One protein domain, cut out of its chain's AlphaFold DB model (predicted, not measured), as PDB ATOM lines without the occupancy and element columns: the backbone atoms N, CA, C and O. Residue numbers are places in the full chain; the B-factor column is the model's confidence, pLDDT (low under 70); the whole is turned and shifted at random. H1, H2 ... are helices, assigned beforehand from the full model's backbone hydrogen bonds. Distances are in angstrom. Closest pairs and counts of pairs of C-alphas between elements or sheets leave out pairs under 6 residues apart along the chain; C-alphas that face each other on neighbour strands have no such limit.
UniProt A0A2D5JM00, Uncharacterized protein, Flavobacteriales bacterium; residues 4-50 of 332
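This is residues 4 to 50 of the 332 residues of an uncharacterized protein of Flavobacteriales bacterium (UniProt A0A2D5JM00). Two short helices, H1 and H2, stand at opposite ends of an elongated shape and point nearly alike, with loops filling part of the space between them. The tail after H2 folds back toward H1 and turns round, with a short antiparallel pairing of residues 40 to 41 with 48 to 49. The printed part has 47 residues, H1 then H2, and no named strand; the class is all helix, with 19 residues in named elements, under half. It is only just compact, close to loose, with a radius of gyration of the C-alphas of 11.0 A and spans of 31 by 18 by 18 A.

Start at H1, residues 4 to 13; it is apart from H2, residues 26 to 34. In both helices every O i to N i+4 pair is within hydrogen-bond range.

Find C-alpha 4 at (14.290, -0.421, -2.775); from there H1 runs 14.2 A to C-alpha 13. H2 runs 12.1 A from C-alpha 26 to C-alpha 34 at (-0.146, -8.888, 22.037).

Look to Lys 6 and Ser 34 for the two C-alphas farthest apart, 31.8 A. The printed part has no cut, and the 12-residue link from H1 to H2 is long. Residue 36 and residues 38 to 45 have pLDDT under 70.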
ATOM      1  N   LEU A   4      14.914   0.219  -3.938       77.81
ATOM      2  CA  LEU A   4      14.290  -0.421  -2.775       77.81
ATOM      3  C   LEU A   4      15.178  -1.508  -2.170       77.81
ATOM      4  O   LEU A   4      15.371  -1.547  -0.964       77.81
ATOM      5  N   LYS A   5      15.801  -2.340  -3.012       80.69
ATOM      6  CA  LYS A   5      16.709  -3.401  -2.556       80.69
ATOM      7  C   LYS A   5      17.960  -2.831  -1.878       80.69
ATOM      8  O   LYS A   5      18.467  -3.430  -0.940       80.69
ATOM      9  N   LYS A   6      18.443  -1.670  -2.336       83.81
ATOM     10  CA  LYS A   6      19.559  -0.962  -1.693       83.81
ATOM     11  C   LYS A   6      19.148  -0.369  -0.340       83.81
ATOM     12  O   LYS A   6      19.901  -0.500   0.613       83.81
ATOM     13  N   ALA A   7      17.972   0.254  -0.257       80.62
ATOM     14  CA  ALA A   7      17.459   0.817   0.992       80.62
ATOM     15  C   ALA A   7      17.179  -0.266   2.045       80.62
ATOM     16  O   ALA A   7      17.587  -0.112   3.187       80.62
ATOM     17  N   ALA A   8      16.566  -1.384   1.644       79.19
ATOM     18  CA  ALA A   8      16.326  -2.522   2.529       79.19
ATOM     19  C   ALA A   8      17.634  -3.119   3.073       79.19
ATOM     20  O   ALA A   8      17.701  -3.457   4.245       79.19
ATOM     21  N   GLY A   9      18.684  -3.197   2.245       83.25
ATOM     22  CA  GLY A   9      20.013  -3.617   2.703       83.25
ATOM     23  C   GLY A   9      20.566  -2.702   3.794       83.25
ATOM     24  O   GLY A   9      20.912  -3.182   4.860       83.25
ATOM     25  N   LEU A  10      20.546  -1.384   3.569       85.31
ATOM     26  CA  LEU A  10      21.031  -0.407   4.553       85.31
ATOM     27  C   LEU A  10      20.234  -0.430   5.867       85.31
ATOM     28  O   LEU A  10      20.814  -0.245   6.926       85.31
ATOM     29  N   LEU A  11      18.918  -0.649   5.799       80.50
ATOM     30  CA  LEU A  11      18.075  -0.761   6.992       80.50
ATOM     31  C   LEU A  11      18.331  -2.062   7.758       80.50
ATOM     32  O   LEU A  11      18.304  -2.050   8.980       80.50
ATOM     33  N   ASN A  12      18.604  -3.163   7.054       81.75
ATOM     34  CA  ASN A  12      18.988  -4.424   7.686       81.75
ATOM     35  C   ASN A  12      20.381  -4.353   8.321       81.75
ATOM     36  O   ASN A  12      20.594  -4.972   9.354       81.75
ATOM     37  N   ASP A  13      21.314  -3.606   7.726       83.31
ATOM     38  CA  ASP A  13      22.660  -3.415   8.281       83.31
ATOM     39  C   ASP A  13      22.632  -2.612   9.598       83.31
ATOM     40  O   ASP A  13      23.481  -2.819  10.462       83.31
ATOM     41  N   GLU A  14      21.650  -1.718   9.755       81.19
ATOM     42  CA  GLU A  14      21.431  -0.898  10.960       81.19
ATOM     43  C   GLU A  14      20.460  -1.552  11.964       81.19
ATOM     44  O   GLU A  14      20.234  -1.027  13.060       81.19
ATOM     45  N   ALA A  15      19.860  -2.690  11.600       79.06
ATOM     46  CA  ALA A  15      18.954  -3.417  12.478       79.06
ATOM     47  C   ALA A  15      19.728  -4.045  13.656       79.06
ATOM     48  O   ALA A  15      20.891  -4.439  13.508       79.06
ATOM     49  N   PRO A  16      19.103  -4.177  14.838       73.44
ATOM     50  CA  PRO A  16      19.700  -4.895  15.958       73.44
ATOM     51  C   PRO A  16      20.091  -6.332  15.598       73.44
ATOM     52  O   PRO A  16      19.535  -6.961  14.696       73.44
ATOM     53  N   LYS A  17      21.057  -6.890  16.338       76.19
ATOM     54  CA  LYS A  17      21.504  -8.270  16.115       76.19
ATOM     55  C   LYS A  17      20.340  -9.243  16.304       76.19
ATOM     56  O   LYS A  17      19.784  -9.329  17.389       76.19
ATOM     57  N   GLY A  18      20.047 -10.020  15.264       78.88
ATOM     58  CA  GLY A  18      18.941 -10.982  15.260       78.88
ATOM     59  C   GLY A  18      17.642 -10.441  14.655       78.88
ATOM     60  O   GLY A  18      16.710 -11.218  14.474       78.88
ATOM     61  N   GLU A  19      17.594  -9.163  14.277       77.81
ATOM     62  CA  GLU A  19      16.434  -8.534  13.643       77.81
ATOM     63  C   GLU A  19      16.650  -8.299  12.141       77.81
ATOM     64  O   GLU A  19      17.776  -8.228  11.645       77.81
ATOM     65  N   PHE A  20      15.548  -8.191  11.397       83.69
ATOM     66  CA  PHE A  20      15.555  -7.846   9.976       83.69
ATOM     67  C   PHE A  20      14.254  -7.139   9.579       83.69
ATOM     68  O   PHE A  20      13.216  -7.285  10.224       83.69
ATOM     69  N   LEU A  21      14.299  -6.392   8.477       84.25
ATOM     70  CA  LEU A  21      13.149  -5.691   7.924       84.25
ATOM     71  C   LEU A  21      12.137  -6.679   7.325       84.25
ATOM     72  O   LEU A  21      12.447  -7.403   6.374       84.25
ATOM     73  N   ALA A  22      10.903  -6.640   7.824       84.44
ATOM     74  CA  ALA A  22       9.774  -7.404   7.305       84.44
ATOM     75  C   ALA A  22       8.611  -6.479   6.922       84.44
ATOM     76  O   ALA A  22       8.354  -5.468   7.575       84.44
ATOM     77  N   TYR A  23       7.887  -6.839   5.863       82.75
ATOM     78  CA  TYR A  23       6.589  -6.235   5.578       82.75
ATOM     79  C   TYR A  23       5.536  -6.947   6.417       82.75
ATOM     80  O   TYR A  23       5.337  -8.146   6.241       82.75
ATOM     81  N   ILE A  24       4.871  -6.207   7.297       86.38
ATOM     82  CA  ILE A  24       3.767  -6.710   8.113       86.38
ATOM     83  C   ILE A  24       2.538  -5.825   7.932       86.38
ATOM     84  O   ILE A  24       2.646  -4.630   7.644       86.38
ATOM     85  N   ASN A  25       1.359  -6.409   8.102       86.38
ATOM     86  CA  ASN A  25       0.096  -5.682   8.119       86.38
ATOM     87  C   ASN A  25      -0.301  -5.272   9.560       86.38
ATOM     88  O   ASN A  25       0.259  -5.784  10.531       86.38
ATOM     89  N   PRO A  26      -1.292  -4.377   9.743       84.00
ATOM     90  CA  PRO A  26      -1.702  -3.934  11.080       84.00
ATOM     91  C   PRO A  26      -2.217  -5.050  12.004       84.00
ATOM     92  O   PRO A  26      -2.054  -4.958  13.217       84.00
ATOM     93  N   LYS A  27      -2.824  -6.115  11.456       81.56
ATOM     94  CA  LYS A  27      -3.288  -7.263  12.257       81.56
ATOM     95  C   LYS A  27      -2.104  -8.071  12.788       81.56
ATOM     96  O   LYS A  27      -2.111  -8.467  13.947       81.56
ATOM     97  N   GLU A  28      -1.087  -8.278  11.958       81.62
ATOM     98  CA  GLU A  28       0.171  -8.930  12.333       81.62
ATOM     99  C   GLU A  28       0.936  -8.096  13.360       81.62
ATOM    100  O   GLU A  28       1.386  -8.641  14.361       81.62
ATOM    101  N   ALA A  29       1.001  -6.773  13.180       82.12
ATOM    102  CA  ALA A  29       1.567  -5.869  14.177       82.12
ATOM    103  C   ALA A  29       0.834  -5.981  15.526       82.12
ATOM    104  O   ALA A  29       1.472  -6.133  16.563       82.12
ATOM    105  N   GLY A  30      -0.506  -5.989  15.514       78.25
ATOM    106  CA  GLY A  30      -1.313  -6.182  16.721       78.25
ATOM    107  C   GLY A  30      -1.081  -7.540  17.392       78.25
ATOM    108  O   GLY A  30      -0.979  -7.613  18.616       78.25
ATOM    109  N   LEU A  31      -0.930  -8.609  16.603       84.06
ATOM    110  CA  LEU A  31      -0.576  -9.932  17.116       84.06
ATOM    111  C   LEU A  31       0.804  -9.911  17.783       84.06
ATOM    112  O   LEU A  31       0.932 -10.388  18.908       84.06
ATOM    113  N   LEU A  32       1.813  -9.329  17.136       83.75
ATOM    114  CA  LEU A  32       3.163  -9.221  17.692       83.75
ATOM    115  C   LEU A  32       3.176  -8.398  18.987       83.75
ATOM    116  O   LEU A  32       3.756  -8.834  19.980       83.75
ATOM    117  N   SER A  33       2.452  -7.279  19.032       79.31
ATOM    118  CA  SER A  33       2.291  -6.489  20.255       79.31
ATOM    119  C   SER A  33       1.582  -7.256  21.371       79.31
ATOM    120  O   SER A  33       2.022  -7.217  22.517       79.31
ATOM    121  N   SER A  34       0.541  -8.034  21.052       76.00
ATOM    122  CA  SER A  34      -0.146  -8.888  22.037       76.00
ATOM    123  C   SER A  34       0.748  -9.991  22.619       76.00
ATOM    124  O   SER A  34       0.479 -10.500  23.704       76.00
ATOM    125  N   LYS A  35       1.818 -10.359  21.903       79.50
ATOM    126  CA  LYS A  35       2.826 -11.338  22.325       79.50
ATOM    127  C   LYS A  35       4.024 -10.702  23.040       79.50
ATOM    128  O   LYS A  35       4.996 -11.401  23.292       79.50
ATOM    129  N   GLY A  36       3.942  -9.416  23.391       69.25
ATOM    130  CA  GLY A  36       4.985  -8.689  24.120       69.25
ATOM    131  C   GLY A  36       5.889  -7.819  23.244       69.25
ATOM    132  O   GLY A  36       6.832  -7.227  23.762       69.25
ATOM    133  N   GLY A  37       5.608  -7.714  21.941       78.88
ATOM    134  CA  GLY A  37       6.370  -6.884  21.014       78.88
ATOM    135  C   GLY A  37       6.191  -5.387  21.270       78.88
ATOM    136  O   GLY A  37       5.074  -4.868  21.219       78.88
ATOM    137  N   ALA A  38       7.292  -4.673  21.500       66.06
ATOM    138  CA  ALA A  38       7.253  -3.276  21.934       66.06
ATOM    139  C   ALA A  38       6.751  -2.291  20.854       66.06
ATOM    140  O   ALA A  38       6.207  -1.238  21.184       66.06
ATOM    141  N   GLY A  39       6.915  -2.616  19.566       69.25
ATOM    142  CA  GLY A  39       6.530  -1.740  18.453       69.25
ATOM    143  C   GLY A  39       7.278  -0.402  18.453       69.25
ATOM    144  O   GLY A  39       6.748   0.600  17.971       69.25
ATOM    145  N   ILE A  40       8.480  -0.357  19.036       69.25
ATOM    146  CA  ILE A  40       9.246   0.877  19.223       69.25
ATOM    147  C   ILE A  40      10.234   1.098  18.083       69.25
ATOM    148  O   ILE A  40      10.770   0.158  17.508       69.25
ATOM    149  N   ASP A  41      10.484   2.362  17.764       67.50
ATOM    150  CA  ASP A  41      11.514   2.736  16.799       67.50
ATOM    151  C   ASP A  41      12.895   2.565  17.435       67.50
ATOM    152  O   ASP A  41      13.211   3.220  18.433       67.50
ATOM    153  N   ILE A  42      13.707   1.682  16.859       63.06
ATOM    154  CA  ILE A  42      15.088   1.471  17.289       63.06
ATOM    155  C   ILE A  42      16.010   2.300  16.390       63.06
ATOM    156  O   ILE A  42      15.802   2.423  15.180       63.06
ATOM    157  N   ASN A  43      17.036   2.901  17.000       66.38
ATOM    158  CA  ASN A  43      18.062   3.711  16.331       66.38
ATOM    159  C   ASN A  43      17.528   4.966  15.609       66.38
ATOM    160  O   ASN A  43      18.227   5.541  14.776       66.38
ATOM    161  N   ASN A  44      16.312   5.429  15.941       66.06
ATOM    162  CA  ASN A  44      15.620   6.525  15.240       66.06
ATOM    163  C   ASN A  44      15.522   6.286  13.720       66.06
ATOM    164  O   ASN A  44      15.552   7.232  12.925       66.06
ATOM    165  N   SER A  45      15.457   5.017  13.313       68.31
ATOM    166  CA  SER A  45      15.398   4.608  11.910       68.31
ATOM    167  C   SER A  45      14.038   4.919  11.275       68.31
ATOM    168  O   SER A  45      13.916   4.989  10.049       68.31
ATOM    169  N   GLY A  46      13.012   5.141  12.100       71.44
ATOM    170  CA  GLY A  46      11.622   5.250  11.679       71.44
ATOM    171  C   GLY A  46      10.979   3.892  11.394       71.44
ATOM    172  O   GLY A  46       9.850   3.868  10.905       71.44
ATOM    173  N   VAL A  47      11.676   2.784  11.671       76.69
ATOM    174  CA  VAL A  47      11.185   1.416  11.484       76.69
ATOM    175  C   VAL A  47      10.822   0.838  12.857       76.69
ATOM    176  O   VAL A  47      11.703   0.699  13.706       76.69
ATOM    177  N   PRO A  48       9.542   0.501  13.105       73.25
ATOM    178  CA  PRO A  48       9.136  -0.133  14.352       73.25
ATOM    179  C   PRO A  48       9.724  -1.537  14.465       73.25
ATOM    180  O   PRO A  48       9.640  -2.324  13.520       73.25
ATOM    181  N   SER A  49      10.242  -1.864  15.641       74.69
ATOM    182  CA  SER A  49      10.632  -3.216  16.007       74.69
ATOM    183  C   SER A  49       9.695  -3.789  17.065       74.69
ATOM    184  O   SER A  49       9.236  -3.089  17.969       74.69
ATOM    185  N   PHE A  50       9.399  -5.080  16.937       77.00
ATOM    186  CA  PHE A  50       8.441  -5.818  17.763       77.00
ATOM    187  C   PHE A  50       9.118  -6.888  18.626       77.00
ATOM    188  O   PHE A  50       8.495  -7.894  18.960       77.00
TER     189      PHE A  50